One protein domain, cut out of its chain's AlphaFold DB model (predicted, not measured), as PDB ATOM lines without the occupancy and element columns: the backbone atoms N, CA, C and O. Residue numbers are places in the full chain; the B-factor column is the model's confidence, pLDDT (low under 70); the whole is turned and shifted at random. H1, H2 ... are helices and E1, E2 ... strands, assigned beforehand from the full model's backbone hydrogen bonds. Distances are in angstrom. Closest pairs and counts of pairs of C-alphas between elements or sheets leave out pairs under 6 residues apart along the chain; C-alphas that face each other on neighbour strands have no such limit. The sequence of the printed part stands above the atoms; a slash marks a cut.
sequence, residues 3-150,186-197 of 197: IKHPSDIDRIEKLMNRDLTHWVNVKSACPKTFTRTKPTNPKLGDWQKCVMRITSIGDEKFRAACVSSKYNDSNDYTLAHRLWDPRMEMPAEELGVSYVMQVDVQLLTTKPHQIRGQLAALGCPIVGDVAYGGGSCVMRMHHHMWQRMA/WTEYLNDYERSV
ATOM      1  N   ILE A   3      -6.985  33.216   2.204       93.38
ATOM      2  CA  ILE A   3      -5.775  33.034   3.006       93.38
ATOM      3  C   ILE A   3      -5.510  31.538   3.161       93.38
ATOM      4  O   ILE A   3      -6.327  30.802   3.717       93.38
ATOM      5  N   LYS A   4      -4.361  31.075   2.660       90.44
ATOM      6  CA  LYS A   4      -3.983  29.654   2.718       90.44
ATOM      7  C   LYS A   4      -3.294  29.304   4.029       90.44
ATOM      8  O   LYS A   4      -3.650  28.314   4.663       90.44
ATOM      9  N   HIS A   5      -2.359  30.151   4.460       89.69
ATOM     10  CA  HIS A   5      -1.587  29.956   5.684       89.69
ATOM     11  C   HIS A   5      -1.906  31.047   6.715       89.69
ATOM     12  O   HIS A   5      -1.948  32.219   6.346       89.69
ATOM     13  N   PRO A   6      -2.063  30.712   8.012       88.94
ATOM     14  CA  PRO A   6      -2.288  31.709   9.063       88.94
ATOM     15  C   PRO A   6      -1.235  32.828   9.091       88.94
ATOM     16  O   PRO A   6      -1.564  33.982   9.338       88.94
ATOM     17  N   SER A   7       0.023  32.510   8.769       92.75
ATOM     18  CA  SER A   7       1.125  33.479   8.716       92.75
ATOM     19  C   SER A   7       0.946  34.571   7.652       92.75
ATOM     20  O   SER A   7       1.580  35.627   7.742       92.75
ATOM     21  N   ASP A   8       0.082  34.359   6.655       93.50
ATOM     22  CA  ASP A   8      -0.244  35.383   5.664       93.50
ATOM     23  C   ASP A   8      -1.099  36.512   6.250       93.50
ATOM     24  O   ASP A   8      -1.019  37.630   5.744       93.50
ATOM     25  N   ILE A   9      -1.846  36.260   7.333       93.50
ATOM     26  CA  ILE A   9      -2.618  37.288   8.049       93.50
ATOM     27  C   ILE A   9      -1.649  38.346   8.589       93.50
ATOM     28  O   ILE A   9      -1.691  39.504   8.172       93.50
ATOM     29  N   ASP A  10      -0.680  37.923   9.409       94.12
ATOM     30  CA  ASP A  10       0.329  38.819   9.988       94.12
ATOM     31  C   ASP A  10       1.179  39.500   8.905       94.12
ATOM     32  O   ASP A  10       1.624  40.644   9.046       94.12
ATOM     33  N   ARG A  11       1.450  38.791   7.802       95.19
ATOM     34  CA  ARG A  11       2.203  39.343   6.673       95.19
ATOM     35  C   ARG A  11       1.444  40.479   5.996       95.19
ATOM     36  O   ARG A  11       2.077  41.473   5.649       95.19
ATOM     37  N   ILE A  12       0.139  40.335   5.779       94.75
ATOM     38  CA  ILE A  12      -0.681  41.357   5.120       94.75
ATOM     39  C   ILE A  12      -0.895  42.560   6.042       94.75
ATOM     40  O   ILE A  12      -0.814  43.694   5.580       94.75
ATOM     41  N   GLU A  13      -1.036  42.352   7.347       93.44
ATOM     42  CA  GLU A  13      -1.098  43.451   8.320       93.44
ATOM     43  C   GLU A  13       0.149  44.321   8.328       93.44
ATOM     44  O   GLU A  13       0.062  45.548   8.316       93.44
ATOM     45  N   LYS A  14       1.328  43.705   8.223       95.31
ATOM     46  CA  LYS A  14       2.594  44.439   8.083       95.31
ATOM     47  C   LYS A  14       2.672  45.282   6.802       95.31
ATOM     48  O   LYS A  14       3.574  46.114   6.684       95.31
ATOM     49  N   LEU A  15       1.781  45.056   5.835       95.06
ATOM     50  CA  LEU A  15       1.679  45.821   4.592       95.06
ATOM     51  C   LEU A  15       0.662  46.969   4.662       95.06
ATOM     52  O   LEU A  15       0.626  47.784   3.738       95.06
ATOM     53  N   MET A  16      -0.141  47.055   5.724       95.31
ATOM     54  CA  MET A  16      -1.130  48.115   5.888       95.31
ATOM     55  C   MET A  16      -0.464  49.496   5.846       95.31
ATOM     56  O   MET A  16       0.632  49.702   6.373       95.31
ATOM     57  N   ASN A  17      -1.119  50.438   5.171       95.81
ATOM     58  CA  ASN A  17      -0.654  51.803   4.928       95.81
ATOM     59  C   ASN A  17       0.679  51.925   4.165       95.81
ATOM     60  O   ASN A  17       1.265  53.006   4.118       95.81
ATOM     61  N   ARG A  18       1.142  50.849   3.514       95.88
ATOM     62  CA  ARG A  18       2.303  50.867   2.613       95.88
ATOM     63  C   ARG A  18       1.875  50.819   1.153       95.88
ATOM     64  O   ARG A  18       0.885  50.179   0.797       95.88
ATOM     65  N   ASP A  19       2.676  51.441   0.296       97.38
ATOM     66  CA  ASP A  19       2.463  51.398  -1.148       97.38
ATOM     67  C   ASP A  19       2.921  50.059  -1.725       97.38
ATOM     68  O   ASP A  19       4.108  49.730  -1.789       97.38
ATOM     69  N   LEU A  20       1.950  49.285  -2.191       96.94
ATOM     70  CA  LEU A  20       2.141  47.999  -2.831       96.94
ATOM     71  C   LEU A  20       2.393  48.210  -4.317       96.94
ATOM     72  O   LEU A  20       1.478  48.491  -5.096       96.94
ATOM     73  N   THR A  21       3.652  48.040  -4.712       97.94
ATOM     74  CA  THR A  21       4.082  48.178  -6.104       97.94
ATOM     75  C   THR A  21       4.194  46.818  -6.782       97.94
ATOM     76  O   THR A  21       4.875  45.922  -6.293       97.94
ATOM     77  N   HIS A  22       3.566  46.698  -7.950       97.62
ATOM     78  CA  HIS A  22       3.790  45.614  -8.906       97.62
ATOM     79  C   HIS A  22       3.922  46.194 -10.321       97.62
ATOM     80  O   HIS A  22       3.623  47.364 -10.558       97.62
ATOM     81  N   TRP A  23       4.338  45.367 -11.270       97.50
ATOM     82  CA  TRP A  23       4.353  45.671 -12.694       97.50
ATOM     83  C   TRP A  23       3.381  44.749 -13.408       97.50
ATOM     84  O   TRP A  23       3.427  43.543 -13.185       97.50
ATOM     85  N   VAL A  24       2.509  45.303 -14.248       97.19
ATOM     86  CA  VAL A  24       1.553  44.532 -15.052       97.19
ATOM     87  C   VAL A  24       1.936  44.586 -16.520       97.19
ATOM     88  O   VAL A  24       2.232  45.664 -17.038       97.19
ATOM     89  N   ASN A  25       1.882  43.448 -17.207       95.88
ATOM     90  CA  ASN A  25       1.929  43.432 -18.664       95.88
ATOM     91  C   ASN A  25       0.537  43.758 -19.222       95.88
ATOM     92  O   ASN A  25      -0.326  42.879 -19.296       95.88
ATOM     93  N   VAL A  26       0.289  45.004 -19.630       94.62
ATOM     94  CA  VAL A  26      -1.057  45.434 -20.062       94.62
ATOM     95  C   VAL A  26      -1.523  44.739 -21.346       94.62
ATOM     96  O   VAL A  26      -2.730  44.578 -21.545       94.62
ATOM     97  N   LYS A  27      -0.584  44.251 -22.168       92.81
ATOM     98  CA  LYS A  27      -0.854  43.509 -23.410       92.81
ATOM     99  C   LYS A  27      -1.076  42.008 -23.202       92.81
ATOM    100  O   LYS A  27      -1.521  41.346 -24.133       92.81
ATOM    101  N   SER A  28      -0.786  41.466 -22.016       93.25
ATOM    102  CA  SER A  28      -1.047  40.048 -21.724       93.25
ATOM    103  C   SER A  28      -2.545  39.722 -21.804       93.25
ATOM    104  O   SER A  28      -3.388  40.600 -21.594       93.25
ATOM    105  N   ALA A  29      -2.888  38.472 -22.120       93.38
ATOM    106  CA  ALA A  29      -4.264  37.986 -22.035       93.38
ATOM    107  C   ALA A  29      -4.760  37.988 -20.574       93.38
ATOM    108  O   ALA A  29      -3.998  38.259 -19.650       93.38
ATOM    109  N   CYS A  30      -6.046  37.720 -20.356       89.56
ATOM    110  CA  CYS A  30      -6.573  37.497 -19.011       89.56
ATOM    111  C   CYS A  30      -6.338  36.028 -18.596       89.56
ATOM    112  O   CYS A  30      -6.608  35.154 -19.419       89.56
ATOM    113  N   PRO A  31      -5.900  35.741 -17.354       94.31
ATOM    114  CA  PRO A  31      -5.505  36.687 -16.304       94.31
ATOM    115  C   PRO A  31      -4.226  37.464 -16.656       94.31
ATOM    116  O   PRO A  31      -3.276  36.909 -17.204       94.31
ATOM    117  N   LYS A  32      -4.202  38.763 -16.323       95.69
ATOM    118  CA  LYS A  32      -3.056  39.635 -16.611       95.69
ATOM    119  C   LYS A  32      -1.861  39.199 -15.765       95.69
ATOM    120  O   LYS A  32      -2.017  38.846 -14.598       95.69
ATOM    121  N   THR A  33      -0.659  39.280 -16.322       94.50
ATOM    122  CA  THR A  33       0.569  38.917 -15.598       94.50
ATOM    123  C   THR A  33       1.071  40.078 -14.742       94.50
ATOM    124  O   THR A  33       1.279  41.176 -15.264       94.50
ATOM    125  N   PHE A  34       1.316  39.820 -13.453       95.88
ATOM    126  CA  PHE A  34       1.887  40.777 -12.501       95.88
ATOM    127  C   PHE A  34       3.219  40.273 -11.934       95.88
ATOM    128  O   PHE A  34       3.356  39.094 -11.619       95.88
ATOM    129  N   THR A  35       4.189  41.169 -11.756       95.56
ATOM    130  CA  THR A  35       5.502  40.868 -11.161       95.56
ATOM    131  C   THR A  35       5.896  41.916 -10.123       95.56
ATOM    132  O   THR A  35       5.463  43.065 -10.183       95.56
ATOM    133  N   ARG A  36       6.731  41.543  -9.145       94.56
ATOM    134  CA  ARG A  36       7.232  42.487  -8.123       94.56
ATOM    135  C   ARG A  36       8.278  43.450  -8.684       94.56
ATOM    136  O   ARG A  36       8.310  44.621  -8.321       94.56
ATOM    137  N   THR A  37       9.119  42.963  -9.589       94.31
ATOM    138  CA  THR A  37      10.165  43.738 -10.262       94.31
ATOM    139  C   THR A  37       9.800  43.964 -11.722       94.31
ATOM    140  O   THR A  37       9.104  43.145 -12.328       94.31
ATOM    141  N   LYS A  38      10.253  45.087 -12.293       94.38
ATOM    142  CA  LYS A  38      10.049  45.377 -13.715       94.38
ATOM    143  C   LYS A  38      10.887  44.405 -14.546       94.38
ATOM    144  O   LYS A  38      12.106  44.389 -14.366       94.38
ATOM    145  N   PRO A  39      10.294  43.652 -15.483       92.44
ATOM    146  CA  PRO A  39      11.079  42.877 -16.431       92.44
ATOM    147  C   PRO A  39      11.935  43.801 -17.302       92.44
ATOM    148  O   PRO A  39      11.473  44.838 -17.776       92.44
ATOM    149  N   THR A  40      13.201  43.437 -17.490       88.75
ATOM    150  CA  THR A  40      14.190  44.257 -18.206       88.75
ATOM    151  C   THR A  40      14.155  44.050 -19.715       88.75
ATOM    152  O   THR A  40      14.578  44.929 -20.459       88.75
ATOM    153  N   ASN A  41      13.642  42.909 -20.183       87.31
ATOM    154  CA  ASN A  41      13.572  42.600 -21.605       87.31
ATOM    155  C   ASN A  41      12.330  43.262 -22.243       87.31
ATOM    156  O   ASN A  41      11.208  42.824 -21.974       87.31
ATOM    157  N   PRO A  42      12.502  44.257 -23.133       74.38
ATOM    158  CA  PRO A  42      11.388  44.971 -23.755       74.38
ATOM    159  C   PRO A  42      10.539  44.088 -24.683       74.38
ATOM    160  O   PRO A  42       9.393  44.423 -24.967       74.38
ATOM    161  N   LYS A  43      11.052  42.931 -25.128       82.06
ATOM    162  CA  LYS A  43      10.279  41.968 -25.930       82.06
ATOM    163  C   LYS A  43       9.226  41.211 -25.111       82.06
ATOM    164  O   LYS A  43       8.348  40.591 -25.698       82.06
ATOM    165  N   LEU A  44       9.284  41.261 -23.776       83.31
ATOM    166  CA  LEU A  44       8.349  40.555 -22.887       83.31
ATOM    167  C   LEU A  44       7.002  41.273 -22.702       83.31
ATOM    168  O   LEU A  44       6.176  40.810 -21.916       83.31
ATOM    169  N   GLY A  45       6.768  42.397 -23.382       88.31
ATOM    170  CA  GLY A  45       5.482  43.095 -23.391       88.31
ATOM    171  C   GLY A  45       5.537  44.521 -22.854       88.31
ATOM    172  O   GLY A  45       6.605  45.098 -22.659       88.31
ATOM    173  N   ASP A  46       4.355  45.095 -22.634       92.56
ATOM    174  CA  ASP A  46       4.195  46.468 -22.149       92.56
ATOM    175  C   ASP A  46       3.985  46.458 -20.632       92.56
ATOM    176  O   ASP A  46       2.874  46.245 -20.139       92.56
ATOM    177  N   TRP A  47       5.088  46.620 -19.901       96.00
ATOM    178  CA  TRP A  47       5.124  46.550 -18.445       96.00
ATOM    179  C   TRP A  47       4.933  47.925 -17.814       96.00
ATOM    180  O   TRP A  47       5.830  48.774 -17.845       96.00
ATOM    181  N   GLN A  48       3.786  48.114 -17.167       96.25
ATOM    182  CA  GLN A  48       3.411  49.364 -16.513       96.25
ATOM    183  C   GLN A  48       3.353  49.203 -14.993       96.25
ATOM    184  O   GLN A  48       2.994  48.143 -14.482       96.25
ATOM    185  N   LYS A  49       3.708  50.265 -14.264       97.56
ATOM    186  CA  LYS A  49       3.692  50.282 -12.797       97.56
ATOM    187  C   LYS A  49       2.248  50.339 -12.280       97.56
ATOM    188  O   LYS A  49       1.468  51.184 -12.724       97.56
ATOM    189  N   CYS A  50       1.935  49.472 -11.323       97.25
ATOM    190  CA  CYS A  50       0.698  49.435 -10.547       97.25
ATOM    191  C   CYS A  50       1.022  49.756  -9.091       97.25
ATOM    192  O   CYS A  50       1.888  49.099  -8.506       97.25
ATOM    193  N   VAL A  51       0.322  50.720  -8.500       98.25
ATOM    194  CA  VAL A  51       0.465  51.069  -7.086       98.25
ATOM    195  C   VAL A  51      -0.911  51.102  -6.427       98.25
ATOM    196  O   VAL A  51      -1.822  51.783  -6.899       98.25
ATOM    197  N   MET A  52      -1.062  50.346  -5.343       97.69
ATOM    198  CA  MET A  52      -2.234  50.379  -4.467       97.69
ATOM    199  C   MET A  52      -1.783  50.397  -3.008       97.69
ATOM    200  O   MET A  52      -0.631  50.088  -2.718       97.69
ATOM    201  N   ARG A  53      -2.689  50.709  -2.090       97.88
ATOM    202  CA  ARG A  53      -2.440  50.679  -0.648       97.88
ATOM    203  C   ARG A  53      -3.542  49.890   0.037       97.88
ATOM    204  O   ARG A  53      -4.704  50.090  -0.292       97.88
ATOM    205  N   ILE A  54      -3.188  49.011   0.971       96.81
ATOM    206  CA  ILE A  54      -4.168  48.417   1.891       96.81
ATOM    207  C   ILE A  54      -4.376  49.426   3.017       96.81
ATOM    208  O   ILE A  54      -3.411  49.771   3.699       96.81
ATOM    209  N   THR A  55      -5.592  49.936   3.166       95.38
ATOM    210  CA  THR A  55      -5.922  51.004   4.124       95.38
ATOM    211  C   THR A  55      -6.529  50.469   5.412       95.38
ATOM    212  O   THR A  55      -6.355  51.086   6.456       95.38
ATOM    213  N   SER A  56      -7.207  49.323   5.343       93.00
ATOM    214  CA  SER A  56      -7.807  48.645   6.494       93.00
ATOM    215  C   SER A  56      -7.820  47.132   6.283       93.00
ATOM    216  O   SER A  56      -7.772  46.654   5.143       93.00
ATOM    217  N   ILE A  57      -7.861  46.378   7.380       91.69
ATOM    218  CA  ILE A  57      -7.912  44.914   7.413       91.69
ATOM    219  C   ILE A  57      -8.926  44.491   8.473       91.69
ATOM    220  O   ILE A  57      -8.889  45.004   9.589       91.69
ATOM    221  N   GLY A  58      -9.764  43.513   8.128       84.12
ATOM    222  CA  GLY A  58     -10.801  42.993   9.015       84.12
ATOM    223  C   GLY A  58     -11.864  44.037   9.353       84.12
ATOM    224  O   GLY A  58     -12.023  45.038   8.650       84.12
ATOM    225  N   ASP A  59     -12.598  43.768  10.425       75.44
ATOM    226  CA  ASP A  59     -13.445  44.737  11.116       75.44
ATOM    227  C   ASP A  59     -12.993  44.889  12.582       75.44
ATOM    228  O   ASP A  59     -11.939  44.382  12.974       75.44
ATOM    229  N   GLU A  60     -13.765  45.607  13.404       65.81
ATOM    230  CA  GLU A  60     -13.448  45.814  14.826       65.81
ATOM    231  C   GLU A  60     -13.384  44.513  15.643       65.81
ATOM    232  O   GLU A  60     -12.853  44.515  16.755       65.81
ATOM    233  N   LYS A  61     -13.928  43.406  15.129       67.19
ATOM    234  CA  LYS A  61     -14.236  42.213  15.914       67.19
ATOM    235  C   LYS A  61     -13.411  40.994  15.528       67.19
ATOM    236  O   LYS A  61     -13.046  40.223  16.414       67.19
ATOM    237  N   PHE A  62     -13.066  40.807  14.255       75.62
ATOM    238  CA  PHE A  62     -12.164  39.726  13.854       75.62
ATOM    239  C   PHE A  62     -11.264  40.087  12.662       75.62
ATOM    240  O   PHE A  62     -11.634  40.761  11.702       75.62
ATOM    241  N   ARG A  63     -10.030  39.568  12.721       86.25
ATOM    242  CA  ARG A  63      -8.976  39.790  11.715       86.25
ATOM    243  C   ARG A  63      -9.195  38.948  10.457       86.25
ATOM    244  O   ARG A  63      -8.970  39.407   9.344       86.25
ATOM    245  N   ALA A  64      -9.619  37.699  10.634       89.31
ATOM    246  CA  ALA A  64      -9.907  36.748   9.566       89.31
ATOM    247  C   ALA A  64     -10.888  35.680  10.075       89.31
ATOM    248  O   ALA A  64     -10.843  35.316  11.248       89.31
ATOM    249  N   ALA A  65     -11.742  35.162   9.196       87.12
ATOM    250  CA  ALA A  65     -12.700  34.107   9.512       87.12
ATOM    251  C   ALA A  65     -12.178  32.749   9.027       87.12
ATOM    252  O   ALA A  65     -11.700  32.632   7.895       87.12
ATOM    253  N   CYS A  66     -12.256  31.724   9.877       85.12
ATOM    254  CA  CYS A  66     -11.834  30.371   9.523       85.12
ATOM    255  C   CYS A  66     -12.868  29.726   8.595       85.12
ATOM    256  O   CYS A  66     -14.064  29.719   8.883       85.12
ATOM    257  N   VAL A  67     -12.397  29.167   7.482       81.50
ATOM    258  CA  VAL A  67     -13.235  28.468   6.497       81.50
ATOM    259  C   VAL A  67     -12.849  26.995   6.339       81.50
ATOM    260  O   VAL A  67     -13.603  26.241   5.737       81.50
ATOM    261  N   SER A  68     -11.747  26.542   6.949       70.00
ATOM    262  CA  SER A  68     -11.308  25.134   6.952       70.00
ATOM    263  C   SER A  68     -12.055  24.250   7.958       70.00
ATOM    264  O   SER A  68     -11.453  23.412   8.632       70.00
ATOM    265  N   SER A  69     -13.355  24.467   8.133       57.41
ATOM    266  CA  SER A  69     -14.167  23.695   9.071       57.41
ATOM    267  C   SER A  69     -14.112  22.196   8.728       57.41
ATOM    268  O   SER A  69     -14.638  21.775   7.705       57.41
ATOM    269  N   LYS A  70     -13.539  21.388   9.630       47.91
ATOM    270  CA  LYS A  70     -13.693  19.921   9.682       47.91
ATOM    271  C   LYS A  70     -15.065  19.488  10.242       47.91
ATOM    272  O   LYS A  70     -15.213  18.331  10.629       47.91
ATOM    273  N   TYR A  71     -16.036  20.398  10.375       44.72
ATOM    274  CA  TYR A  71     -17.320  20.074  10.991       44.72
ATOM    275  C   TYR A  71     -18.180  19.257  10.035       44.72
ATOM    276  O   TYR A  71     -18.621  19.716   8.987       44.72
ATOM    277  N   ASN A  72     -18.377  18.012  10.447       42.72
ATOM    278  CA  ASN A  72     -19.136  16.961   9.789       42.72
ATOM    279  C   ASN A  72     -20.650  17.104  10.051       42.72
ATOM    280  O   ASN A  72     -21.383  16.116  10.008       42.72
ATOM    281  N   ASP A  73     -21.121  18.310  10.379       41.31
ATOM    282  CA  ASP A  73     -22.488  18.509  10.840       41.31
ATOM    283  C   ASP A  73     -23.397  18.838   9.662       41.31
ATOM    284  O   ASP A  73     -23.447  19.943   9.126       41.31
ATOM    285  N   SER A  74     -24.118  17.791   9.271       46.78
ATOM    286  CA  SER A  74     -25.062  17.649   8.155       46.78
ATOM    287  C   SER A  74     -26.118  18.750   7.941       46.78
ATOM    288  O   SER A  74     -26.849  18.666   6.959       46.78
ATOM    289  N   ASN A  75     -26.195  19.778   8.795       48.50
ATOM    290  CA  ASN A  75     -27.198  20.843   8.720       48.50
ATOM    291  C   ASN A  75     -26.641  22.279   8.712       48.50
ATOM    292  O   ASN A  75     -27.426  23.194   8.470       48.50
ATOM    293  N   ASP A  76     -25.333  22.500   8.908       51.38
ATOM    294  CA  ASP A  76     -24.761  23.854   8.895       51.38
ATOM    295  C   ASP A  76     -24.012  24.157   7.591       51.38
ATOM    296  O   ASP A  76     -22.979  23.570   7.254       51.38
ATOM    297  N   TYR A  77     -24.517  25.135   6.836       61.25
ATOM    298  CA  TYR A  77     -23.757  25.734   5.743       61.25
ATOM    299  C   TYR A  77     -22.582  26.509   6.344       61.25
ATOM    300  O   TYR A  77     -22.744  27.671   6.734       61.25
ATOM    301  N   THR A  78     -21.410  25.869   6.407       71.94
ATOM    302  CA  THR A  78     -20.139  26.505   6.781       71.94
ATOM    303  C   THR A  78     -19.938  27.804   5.995       71.94
ATOM    304  O   THR A  78     -20.433  27.953   4.871       71.94
ATOM    305  N   LEU A  79     -19.182  28.761   6.542       76.88
ATOM    306  CA  LEU A  79     -18.846  29.994   5.816       76.88
ATOM    307  C   LEU A  79     -18.219  29.687   4.440       76.88
ATOM    308  O   LEU A  79     -18.512  30.373   3.462       76.88
ATOM    309  N   ALA A  80     -17.440  28.602   4.336       77.38
ATOM    310  CA  ALA A  80     -16.922  28.095   3.068       77.38
ATOM    311  C   ALA A  80     -18.042  27.728   2.079       77.38
ATOM    312  O   ALA A  80     -18.034  28.190   0.941       77.38
ATOM    313  N   HIS A  81     -19.041  26.953   2.510       75.50
ATOM    314  CA  HIS A  81     -20.179  26.583   1.665       75.50
ATOM    315  C   HIS A  81     -20.993  27.797   1.216       75.50
ATOM    316  O   HIS A  81     -21.450  27.833   0.077       75.50
ATOM    317  N   ARG A  82     -21.163  28.802   2.082       75.06
ATOM    318  CA  ARG A  82     -21.899  30.028   1.727       75.06
ATOM    319  C   ARG A  82     -21.155  30.874   0.696       75.06
ATOM    320  O   ARG A  82     -21.795  31.494  -0.147       75.06
ATOM    321  N   LEU A  83     -19.825  30.905   0.770       78.31
ATOM    322  CA  LEU A  83     -18.991  31.700  -0.128       78.31
ATOM    323  C   LEU A  83     -18.722  30.997  -1.465       78.31
ATOM    324  O   LEU A  83     -18.776  31.655  -2.494       78.31
ATOM    325  N   TRP A  84     -18.449  29.692  -1.491       79.94
ATOM    326  CA  TRP A  84     -18.044  28.998  -2.725       79.94
ATOM    327  C   TRP A  84     -19.122  28.090  -3.345       79.94
ATOM    328  O   TRP A  84     -18.991  27.749  -4.512       79.94
ATOM    329  N   ASP A  85     -20.213  27.780  -2.628       73.25
ATOM    330  CA  ASP A  85     -21.191  26.709  -2.928       73.25
ATOM    331  C   ASP A  85     -20.505  25.332  -3.122       73.25
ATOM    332  O   ASP A  85     -19.685  25.149  -4.021       73.25
ATOM    333  N   PRO A  86     -20.834  24.311  -2.308       65.75
ATOM    334  CA  PRO A  86     -20.147  23.014  -2.352       65.75
ATOM    335  C   PRO A  86     -20.303  22.252  -3.678       65.75
ATOM    336  O   PRO A  86     -19.642  21.239  -3.882       65.75
ATOM    337  N   ARG A  87     -21.190  22.691  -4.578       68.12
ATOM    338  CA  ARG A  87     -21.484  22.013  -5.852       68.12
ATOM    339  C   ARG A  87     -20.752  22.628  -7.047       68.12
ATOM    340  O   ARG A  87     -21.009  22.224  -8.179       68.12
ATOM    341  N   MET A  88     -19.911  23.634  -6.818       64.06
ATOM    342  CA  MET A  88     -19.202  24.351  -7.876       64.06
ATOM    343  C   MET A  88     -17.854  23.711  -8.204       64.06
ATOM    344  O   MET A  88     -17.221  23.088  -7.360       64.06
ATOM    345  N   GLU A  89     -17.400  23.907  -9.442       53.06
ATOM    346  CA  GLU A  89     -16.054  23.542  -9.890       53.06
ATOM    347  C   GLU A  89     -15.022  24.365  -9.082       53.06
ATOM    348  O   GLU A  89     -15.057  25.600  -9.110       53.06
ATOM    349  N   MET A  90     -14.137  23.687  -8.337       58.00
ATOM    350  CA  MET A  90     -13.141  24.257  -7.408       58.00
ATOM    351  C   MET A  90     -13.709  24.935  -6.135       58.00
ATOM    352  O   MET A  90     -13.561  26.157  -5.968       58.00
ATOM    353  N   PRO A  91     -14.320  24.177  -5.198       63.25
ATOM    354  CA  PRO A  91     -14.713  24.697  -3.888       63.25
ATOM    355  C   PRO A  91     -13.485  25.122  -3.059       63.25
ATOM    356  O   PRO A  91     -12.346  24.756  -3.354       63.25
ATOM    357  N   ALA A  92     -13.710  25.889  -1.985       61.81
ATOM    358  CA  ALA A  92     -12.661  26.428  -1.102       61.81
ATOM    359  C   ALA A  92     -11.602  25.395  -0.654       61.81
ATOM    360  O   ALA A  92     -10.426  25.729  -0.485       61.81
ATOM    361  N   GLU A  93     -12.032  24.145  -0.478       60.00
ATOM    362  CA  GLU A  93     -11.230  23.010  -0.015       60.00
ATOM    363  C   GLU A  93     -10.162  22.591  -1.038       60.00
ATOM    364  O   GLU A  93      -9.017  22.345  -0.662       60.00
ATOM    365  N   GLU A  94     -10.481  22.621  -2.335       70.94
ATOM    366  CA  GLU A  94      -9.520  22.328  -3.411       70.94
ATOM    367  C   GLU A  94      -8.494  23.455  -3.595       70.94
ATOM    368  O   GLU A  94      -7.386  23.243  -4.091       70.94
ATOM    369  N   LEU A  95      -8.826  24.670  -3.151       77.44
ATOM    370  CA  LEU A  95      -7.925  25.823  -3.204       77.44
ATOM    371  C   LEU A  95      -6.883  25.819  -2.072       77.44
ATOM    372  O   LEU A  95      -5.911  26.590  -2.132       77.44
ATOM    373  N   GLY A  96      -7.085  24.986  -1.043       84.19
ATOM    374  CA  GLY A  96      -6.293  24.976   0.188       84.19
ATOM    375  C   GLY A  96      -6.469  26.250   1.019       84.19
ATOM    376  O   GLY A  96      -5.515  26.718   1.643       84.19
ATOM    377  N   VAL A  97      -7.649  26.875   0.959       87.44
ATOM    378  CA  VAL A  97      -7.948  28.107   1.700       87.44
ATOM    379  C   VAL A  97      -8.369  27.747   3.117       87.44
ATOM    380  O   VAL A  97      -9.330  27.010   3.318       87.44
ATOM    381  N   SER A  98      -7.662  28.300   4.099       86.88
ATOM    382  CA  SER A  98      -7.940  28.055   5.516       86.88
ATOM    383  C   SER A  98      -8.740  29.187   6.154       86.88
ATOM    384  O   SER A  98      -9.558  28.949   7.040       86.88
ATOM    385  N   TYR A  99      -8.538  30.419   5.680       89.44
ATOM    386  CA  TYR A  99      -9.208  31.610   6.194       89.44
ATOM    387  C   TYR A  99      -9.646  32.537   5.062       89.44
ATOM    388  O   TYR A  99      -9.109  32.510   3.950       89.44
ATOM    389  N   VAL A 100     -10.585  33.422   5.373       91.31
ATOM    390  CA  VAL A 100     -10.887  34.605   4.570       91.31
ATOM    391  C   VAL A 100     -10.667  35.859   5.392       91.31
ATOM    392  O   VAL A 100     -10.915  35.885   6.592       91.31
ATOM    393  N   MET A 101     -10.201  36.911   4.733       92.44
ATOM    394  CA  MET A 101      -9.913  38.192   5.373       92.44
ATOM    395  C   MET A 101     -10.474  39.333   4.534       92.44
ATOM    396  O   MET A 101     -10.271  39.362   3.316       92.44
ATOM    397  N   GLN A 102     -11.180  40.271   5.162       92.88
ATOM    398  CA  GLN A 102     -11.610  41.504   4.506       92.88
ATOM    399  C   GLN A 102     -10.447  42.498   4.465       92.88
ATOM    400  O   GLN A 102      -9.685  42.600   5.423       92.88
ATOM    401  N   VAL A 103     -10.287  43.199   3.343       93.94
ATOM    402  CA  VAL A 103      -9.275  44.249   3.188       93.94
ATOM    403  C   VAL A 103      -9.876  45.417   2.425       93.94
ATOM    404  O   VAL A 103     -10.525  45.207   1.397       93.94
ATOM    405  N   ASP A 104      -9.596  46.628   2.891       94.31
ATOM    406  CA  ASP A 104      -9.882  47.846   2.145       94.31
ATOM    407  C   ASP A 104      -8.640  48.263   1.373       94.31
ATOM    408  O   ASP A 104      -7.513  48.222   1.881       94.31
ATOM    409  N   VAL A 105      -8.848  48.661   0.120       95.81
ATOM    410  CA  VAL A 105      -7.766  49.037  -0.785       95.81
ATOM    411  C   VAL A 105      -8.025  50.393  -1.423       95.81
ATOM    412  O   VAL A 105      -9.114  50.674  -1.917       95.81
ATOM    413  N   GLN A 106      -6.979  51.209  -1.484       96.69
ATOM    414  CA  GLN A 106      -6.944  52.461  -2.224       96.69
ATOM    415  C   GLN A 106      -6.104  52.284  -3.491       96.69
ATOM    416  O   GLN A 106      -4.946  51.858  -3.442       96.69
ATOM    417  N   LEU A 107      -6.676  52.633  -4.643       97.19
ATOM    418  CA  LEU A 107      -5.961  52.661  -5.916       97.19
ATOM    419  C   LEU A 107      -5.188  53.975  -6.058       97.19
ATOM    420  O   LEU A 107      -5.782  55.046  -6.037       97.19
ATOM    421  N   LEU A 108      -3.868  53.887  -6.244       97.31
ATOM    422  CA  LEU A 108      -3.000  55.039  -6.534       97.31
ATOM    423  C   LEU A 108      -2.648  55.131  -8.030       97.31
ATOM    424  O   LEU A 108      -2.096  56.120  -8.500       97.31
ATOM    425  N   THR A 109      -2.979  54.088  -8.791       97.50
ATOM    426  CA  THR A 109      -2.886  54.032 -10.252       97.50
ATOM    427  C   THR A 109      -4.116  53.341 -10.827       97.50
ATOM    428  O   THR A 109      -4.823  52.624 -10.122       97.50
ATOM    429  N   THR A 110      -4.340  53.501 -12.129       95.19
ATOM    430  CA  THR A 110      -5.487  52.932 -12.848       95.19
ATOM    431  C   THR A 110      -5.025  51.921 -13.895       95.19
ATOM    432  O   THR A 110      -4.820  52.251 -15.064       95.19
ATOM    433  N   LYS A 111      -4.805  50.664 -13.484       96.50
ATOM    434  CA  LYS A 111      -4.380  49.589 -14.398       96.50
ATOM    435  C   LYS A 111      -5.414  48.461 -14.509       96.50
ATOM    436  O   LYS A 111      -6.147  48.200 -13.550       96.50
ATOM    437  N   PRO A 112      -5.490  47.764 -15.661       95.81
ATOM    438  CA  PRO A 112      -6.416  46.651 -15.836       95.81
ATOM    439  C   PRO A 112      -6.207  45.569 -14.775       95.81
ATOM    440  O   PRO A 112      -5.081  45.136 -14.541       95.81
ATOM    441  N   HIS A 113      -7.301  45.121 -14.155       96.88
ATOM    442  CA  HIS A 113      -7.308  44.066 -13.131       96.88
ATOM    443  C   HIS A 113      -6.375  44.331 -11.935       96.88
ATOM    444  O   HIS A 113      -5.959  43.384 -11.273       96.88
ATOM    445  N   GLN A 114      -6.041  45.594 -11.650       97.38
ATOM    446  CA  GLN A 114      -5.004  45.941 -10.682       97.38
ATOM    447  C   GLN A 114      -5.222  45.301  -9.302       97.38
ATOM    448  O   GLN A 114      -4.327  44.616  -8.819       97.38
ATOM    449  N   ILE A 115      -6.410  45.448  -8.706       97.56
ATOM    450  CA  ILE A 115      -6.719  44.866  -7.387       97.56
ATOM    451  C   ILE A 115      -6.575  43.337  -7.428       97.56
ATOM    452  O   ILE A 115      -5.834  42.755  -6.641       97.56
ATOM    453  N   ARG A 116      -7.234  42.701  -8.405       97.31
ATOM    454  CA  ARG A 116      -7.259  41.241  -8.602       97.31
ATOM    455  C   ARG A 116      -5.852  40.656  -8.687       97.31
ATOM    456  O   ARG A 116      -5.481  39.782  -7.909       97.31
ATOM    457  N   GLY A 117      -5.051  41.187  -9.605       97.00
ATOM    458  CA  GLY A 117      -3.723  40.663  -9.879       97.00
ATOM    459  C   GLY A 117      -2.683  41.024  -8.823       97.00
ATOM    460  O   GLY A 117      -1.837  40.187  -8.520       97.00
ATOM    461  N   GLN A 118      -2.742  42.216  -8.215       97.69
ATOM    462  CA  GLN A 118      -1.822  42.565  -7.125       97.69
ATOM    463  C   GLN A 118      -2.084  41.721  -5.871       97.69
ATOM    464  O   GLN A 118      -1.126  41.255  -5.259       97.69
ATOM    465  N   LEU A 119      -3.347  41.472  -5.505       97.31
ATOM    466  CA  LEU A 119      -3.686  40.597  -4.376       97.31
ATOM    467  C   LEU A 119      -3.307  39.132  -4.660       97.31
ATOM    468  O   LEU A 119      -2.697  38.472  -3.819       97.31
ATOM    469  N   ALA A 120      -3.537  38.642  -5.881       96.12
ATOM    470  CA  ALA A 120      -3.086  37.310  -6.285       96.12
ATOM    471  C   ALA A 120      -1.551  37.170  -6.285       96.12
ATOM    472  O   ALA A 120      -1.027  36.180  -5.781       96.12
ATOM    473  N   ALA A 121      -0.809  38.178  -6.759       95.38
ATOM    474  CA  ALA A 121       0.659  38.209  -6.708       95.38
ATOM    475  C   ALA A 121       1.217  38.289  -5.271       95.38
ATOM    476  O   ALA A 121       2.368  37.919  -5.012       95.38
ATOM    477  N   LEU A 122       0.401  38.753  -4.320       94.69
ATOM    478  CA  LEU A 122       0.681  38.681  -2.889       94.69
ATOM    479  C   LEU A 122       0.330  37.323  -2.273       94.69
ATOM    480  O   LEU A 122       0.619  37.135  -1.094       94.69
ATOM    481  N   GLY A 123      -0.236  36.383  -3.033       94.56
ATOM    482  CA  GLY A 123      -0.651  35.060  -2.561       94.56
ATOM    483  C   GLY A 123      -2.036  35.026  -1.910       94.56
ATOM    484  O   GLY A 123      -2.414  33.994  -1.367       94.56
ATOM    485  N   CYS A 124      -2.794  36.123  -1.963       95.75
ATOM    486  CA  CYS A 124      -4.111  36.252  -1.343       95.75
ATOM    487  C   CYS A 124      -5.174  36.675  -2.376       95.75
ATOM    488  O   CYS A 124      -5.663  37.806  -2.334       95.75
ATOM    489  N   PRO A 125      -5.535  35.804  -3.341       95.50
ATOM    490  CA  PRO A 125      -6.499  36.153  -4.383       95.50
ATOM    491  C   PRO A 125      -7.872  36.526  -3.804       95.50
ATOM    492  O   PRO A 125      -8.206  36.214  -2.659       95.50
ATOM    493  N   ILE A 126      -8.688  37.226  -4.591       95.31
ATOM    494  CA  ILE A 126     -10.036  37.625  -4.168       95.31
ATOM    495  C   ILE A 126     -10.960  36.401  -4.190       95.31
ATOM    496  O   ILE A 126     -10.917  35.620  -5.132       95.31
ATOM    497  N   VAL A 127     -11.821  36.250  -3.181       91.75
ATOM    498  CA  VAL A 127     -12.846  35.190  -3.153       91.75
ATOM    499  C   VAL A 127     -13.752  35.327  -4.382       91.75
ATOM    500  O   VAL A 127     -14.225  36.426  -4.680       91.75
ATOM    501  N   GLY A 128     -13.973  34.232  -5.111       89.50
ATOM    502  CA  GLY A 128     -14.773  34.236  -6.340       89.50
ATOM    503  C   GLY A 128     -14.019  34.671  -7.601       89.50
ATOM    504  O   GLY A 128     -14.620  34.792  -8.668       89.50
ATOM    505  N   ASP A 129     -12.712  34.935  -7.510       92.12
ATOM    506  CA  ASP A 129     -11.884  35.283  -8.664       92.12
ATOM    507  C   ASP A 129     -11.215  34.054  -9.300       92.12
ATOM    508  O   ASP A 129     -10.015  33.830  -9.136       92.12
ATOM    509  N   VAL A 130     -11.984  33.265 -10.058       89.00
ATOM    510  CA  VAL A 130     -11.506  32.037 -10.728       89.00
ATOM    511  C   VAL A 130     -10.212  32.275 -11.515       89.00
ATOM    512  O   VAL A 130      -9.246  31.530 -11.365       89.00
ATOM    513  N   ALA A 131     -10.153  33.356 -12.301       90.88
ATOM    514  CA  ALA A 131      -9.021  33.632 -13.186       90.88
ATOM    515  C   ALA A 131      -7.703  33.872 -12.431       90.88
ATOM    516  O   ALA A 131      -6.633  33.663 -12.994       90.88
ATOM    517  N   TYR A 132      -7.770  34.311 -11.172       93.12
ATOM    518  CA  TYR A 132      -6.598  34.547 -10.331       93.12
ATOM    519  C   TYR A 132      -6.490  33.567  -9.148       93.12
ATOM    520  O   TYR A 132      -5.698  33.797  -8.237       93.12
ATOM    521  N   GLY A 133      -7.241  32.458  -9.162       90.88
ATOM    522  CA  GLY A 133      -7.130  31.384  -8.164       90.88
ATOM    523  C   GLY A 133      -7.971  31.577  -6.898       90.88
ATOM    524  O   GLY A 133      -7.665  31.001  -5.857       90.88
ATOM    525  N   GLY A 134      -9.016  32.399  -6.970       90.56
ATOM    526  CA  GLY A 134      -9.976  32.666  -5.899       90.56
ATOM    527  C   GLY A 134     -11.169  31.710  -5.816       90.56
ATOM    528  O   GLY A 134     -12.028  31.891  -4.949       90.56
ATOM    529  N   GLY A 135     -11.235  30.723  -6.715       87.06
ATOM    530  CA  GLY A 135     -12.376  29.816  -6.873       87.06
ATOM    531  C   GLY A 135     -13.605  30.485  -7.472       87.06
ATOM    532  O   GLY A 135     -13.607  31.685  -7.747       87.06
ATOM    533  N   SER A 136     -14.658  29.695  -7.667       83.00
ATOM    534  CA  SER A 136     -15.969  30.194  -8.082       83.00
ATOM    535  C   SER A 136     -16.819  30.504  -6.852       83.00
ATOM    536  O   SER A 136     -16.865  29.715  -5.918       83.00
ATOM    537  N   CYS A 137     -17.472  31.662  -6.831       75.75
ATOM    538  CA  CYS A 137     -18.402  32.060  -5.776       75.75
ATOM    539  C   CYS A 137     -19.749  32.330  -6.432       75.75
ATOM    540  O   CYS A 137     -19.832  33.116  -7.380       75.75
ATOM    541  N   VAL A 138     -20.796  31.665  -5.947       69.81
ATOM    542  CA  VAL A 138     -22.164  31.847  -6.432       69.81
ATOM    543  C   VAL A 138     -23.017  32.369  -5.298       69.81
ATOM    544  O   VAL A 138     -23.107  31.752  -4.240       69.81
ATOM    545  N   MET A 139     -23.697  33.485  -5.542       63.91
ATOM    546  CA  MET A 139     -24.736  33.951  -4.633       63.91
ATOM    547  C   MET A 139     -26.094  33.453  -5.104       63.91
ATOM    548  O   MET A 139     -26.427  33.526  -6.290       63.91
ATOM    549  N   ARG A 140     -26.889  32.970  -4.149       60.16
ATOM    550  CA  ARG A 140     -28.297  32.640  -4.348       60.16
ATOM    551  C   ARG A 140     -29.136  33.816  -3.865       60.16
ATOM    552  O   ARG A 140     -29.284  34.012  -2.665       60.16
ATOM    553  N   MET A 141     -29.706  34.571  -4.796       52.75
ATOM    554  CA  MET A 141     -30.787  35.511  -4.501       52.75
ATOM    555  C   MET A 141     -31.941  35.271  -5.471       52.75
ATOM    556  O   MET A 141     -31.730  35.155  -6.676       52.75
ATOM    557  N   HIS A 142     -33.157  35.158  -4.928       43.94
ATOM    558  CA  HIS A 142     -34.416  35.063  -5.679       43.94
ATOM    559  C   HIS A 142     -34.376  34.100  -6.888       43.94
ATOM    560  O   HIS A 142     -34.691  34.487  -8.005       43.94
ATOM    561  N   HIS A 143     -33.980  32.839  -6.667       47.28
ATOM    562  CA  HIS A 143     -33.926  31.770  -7.685       47.28
ATOM    563  C   HIS A 143     -32.935  31.964  -8.850       47.28
ATOM    564  O   HIS A 143     -32.881  31.116  -9.741       47.28
ATOM    565  N   HIS A 144     -32.089  32.997  -8.820       47.62
ATOM    566  CA  HIS A 144     -31.020  33.191  -9.796       47.62
ATOM    567  C   HIS A 144     -29.641  32.934  -9.169       47.62
ATOM    568  O   HIS A 144     -29.361  33.345  -8.043       47.62
ATOM    569  N   MET A 145     -28.779  32.222  -9.904       56.03
ATOM    570  CA  MET A 145     -27.395  31.925  -9.515       56.03
ATOM    571  C   MET A 145     -26.455  32.859 -10.262       56.03
ATOM    572  O   MET A 145     -26.365  32.779 -11.487       56.03
ATOM    573  N   TRP A 146     -25.800  33.776  -9.555       64.38
ATOM    574  CA  TRP A 146     -24.868  34.719 -10.176       64.38
ATOM    575  C   TRP A 146     -23.466  34.441  -9.649       64.38
ATOM    576  O   TRP A 146     -23.251  34.430  -8.435       64.38
ATOM    577  N   GLN A 147     -22.518  34.226 -10.564       72.25
ATOM    578  CA  GLN A 147     -21.105  34.209 -10.202       72.25
ATOM    579  C   GLN A 147     -20.694  35.619  -9.789       72.25
ATOM    580  O   GLN A 147     -20.886  36.574 -10.549       72.25
ATOM    581  N   ARG A 148     -20.147  35.766  -8.584       81.25
ATOM    582  CA  ARG A 148     -19.742  37.068  -8.056       81.25
ATOM    583  C   ARG A 148     -18.362  36.988  -7.433       81.25
ATOM    584  O   ARG A 148     -17.994  36.010  -6.802       81.25
ATOM    585  N   MET A 149     -17.600  38.055  -7.605       88.88
ATOM    586  CA  MET A 149     -16.312  38.242  -6.953       88.88
ATOM    587  C   MET A 149     -16.506  39.142  -5.734       88.88
ATOM    588  O   MET A 149     -17.244  40.130  -5.809       88.88
ATOM    589  N   ALA A 150     -15.839  38.828  -4.624       91.50
ATOM    590  CA  ALA A 150     -15.866  39.622  -3.395       91.50
ATOM    591  C   ALA A 150     -15.016  40.900  -3.529       91.50
ATOM    592  O   ALA A 150     -13.988  41.072  -2.876       91.50
ATOM    593  N   TRP A 186     -20.773  41.102   1.140       83.00
ATOM    594  CA  TRP A 186     -20.327  39.921   1.889       83.00
ATOM    595  C   TRP A 186     -20.259  40.150   3.404       83.00
ATOM    596  O   TRP A 186     -19.997  39.202   4.140       83.00
ATOM    597  N   THR A 187     -20.477  41.378   3.884       80.56
ATOM    598  CA  THR A 187     -20.361  41.719   5.308       80.56
ATOM    599  C   THR A 187     -21.342  40.917   6.163       80.56
ATOM    600  O   THR A 187     -20.958  40.430   7.219       80.56
ATOM    601  N   GLU A 188     -22.574  40.684   5.696       77.12
ATOM    602  CA  GLU A 188     -23.560  39.883   6.441       77.12
ATOM    603  C   GLU A 188     -23.105  38.434   6.652       77.12
ATOM    604  O   GLU A 188     -23.259  37.903   7.743       77.12
ATOM    605  N   TYR A 189     -22.456  37.816   5.660       77.94
ATOM    606  CA  TYR A 189     -21.938  36.448   5.782       77.94
ATOM    607  C   TYR A 189     -20.858  36.333   6.856       77.94
ATOM    608  O   TYR A 189     -20.774  35.317   7.546       77.94
ATOM    609  N   LEU A 190     -20.026  37.367   6.979       77.50
ATOM    610  CA  LEU A 190     -18.986  37.427   7.993       77.50
ATOM    611  C   LEU A 190     -19.566  37.712   9.389       77.50
ATOM    612  O   LEU A 190     -19.174  37.058  10.350       77.50
ATOM    613  N   ASN A 191     -20.546  38.612   9.488       74.94
ATOM    614  CA  ASN A 191     -21.250  38.901  10.741       74.94
ATOM    615  C   ASN A 191     -22.069  37.700  11.242       74.94
ATOM    616  O   ASN A 191     -22.149  37.448  12.441       74.94
ATOM    617  N   ASP A 192     -22.700  36.947  10.340       71.44
ATOM    618  CA  ASP A 192     -23.424  35.727  10.699       71.44
ATOM    619  C   ASP A 192     -22.471  34.657  11.230       71.44
ATOM    620  O   ASP A 192     -22.797  33.979  12.202       71.44
ATOM    621  N   TYR A 193     -21.288  34.528  10.619       70.88
ATOM    622  CA  TYR A 193     -20.231  33.665  11.136       70.88
ATOM    623  C   TYR A 193     -19.818  34.089  12.551       70.88
ATOM    624  O   TYR A 193     -19.780  33.243  13.439       70.88
ATOM    625  N   GLU A 194     -19.605  35.386  12.787       65.12
ATOM    626  CA  GLU A 194     -19.282  35.940  14.110       65.12
ATOM    627  C   GLU A 194     -20.317  35.563  15.180       65.12
ATOM    628  O   GLU A 194     -19.949  35.201  16.287       65.12
ATOM    629  N   ARG A 195     -21.617  35.604  14.862       64.56
ATOM    630  CA  ARG A 195     -22.679  35.235  15.818       64.56
ATOM    631  C   ARG A 195     -22.725  33.743  16.143       64.56
ATOM    632  O   ARG A 195     -23.357  33.365  17.126       64.56
ATOM    633  N   SER A 196     -22.159  32.911  15.274       60.31
ATOM    634  CA  SER A 196     -22.208  31.449  15.374       60.31
ATOM    635  C   SER A 196     -20.978  30.823  16.040       60.31
ATOM    636  O   SER A 196     -20.984  29.615  16.272       60.31
ATOM    637  N   VAL A 197     -19.944  31.621  16.333       55.06
ATOM    638  CA  VAL A 197     -18.687  31.210  16.986       55.06
ATOM    639  C   VAL A 197     -18.621  31.802  18.388       55.06
ATOM    640  O   VAL A 197     -18.161  31.075  19.295       55.06
TER     641      VAL A 197
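This is residues 3 to 150 and 186 to 197 of the 197 residues of the protein "Hypothetical protein" of Skeletonema marinoi (UniProt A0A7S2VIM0). With little regular structure, the domain has the strongly twisted sheet E1 E2 E3, H3 across one face, at one end; at the other, H2 meets H4 and hairpin E4 E5, and loop 122 to 137 lies in the middle. The 160 printed residues run H1 E1 E2 H2 E3 H3 E4 E5 H4, mixed, under half in named elements, both sheets antiparallel. It is compact, radius of gyration of the C-alphas 16.9 A, spanning 56 by 32 by 27 A.

E2, residues 47 to 57, is antiparallel to E1, residues 19 to 25, its hairpin partner (N 22 to O 50, 3.0 A), and to E3, residues 103 to 107 (N 55 to O 104, 2.9 A). H3, residues 114 to 121, lies over E2, height over the sheet 8.4 A, closest C-alphas Cys 50 and Gln 114, 6.7 A. H1, residues 7 to 13, only grazes the sheet. H2, residues 79 to 84, touches H4, residues 187 to 196, closest C-alphas Leu 79 and Tyr 193, 6.6 A, at a shallow tilt of 31 degrees, opposite ways. In hairpin E4, residues 138 to 141, and E5, residues 144 to 147, N 139 and O 146 are 3.1 A apart. Every helix O i to N i+4 pair is within hydrogen-bond range.

H1 begins at C-alpha 7 (1.125, 33.479, 8.716); H4 ends at C-alpha 196 (-22.208, 31.449, 15.374). E2 is 29.0 A long, E1 19.2 A.

Residues 151 to 185 are not printed; C-alphas 150 and 186 are 6.9 A apart. Links E1 to E2, E2 to H2, H2 to E3 and H3 to E4 are long. Residues 71 to 76 stand free; pLDDT is under 70 at 32 residues, among them 69 to 77.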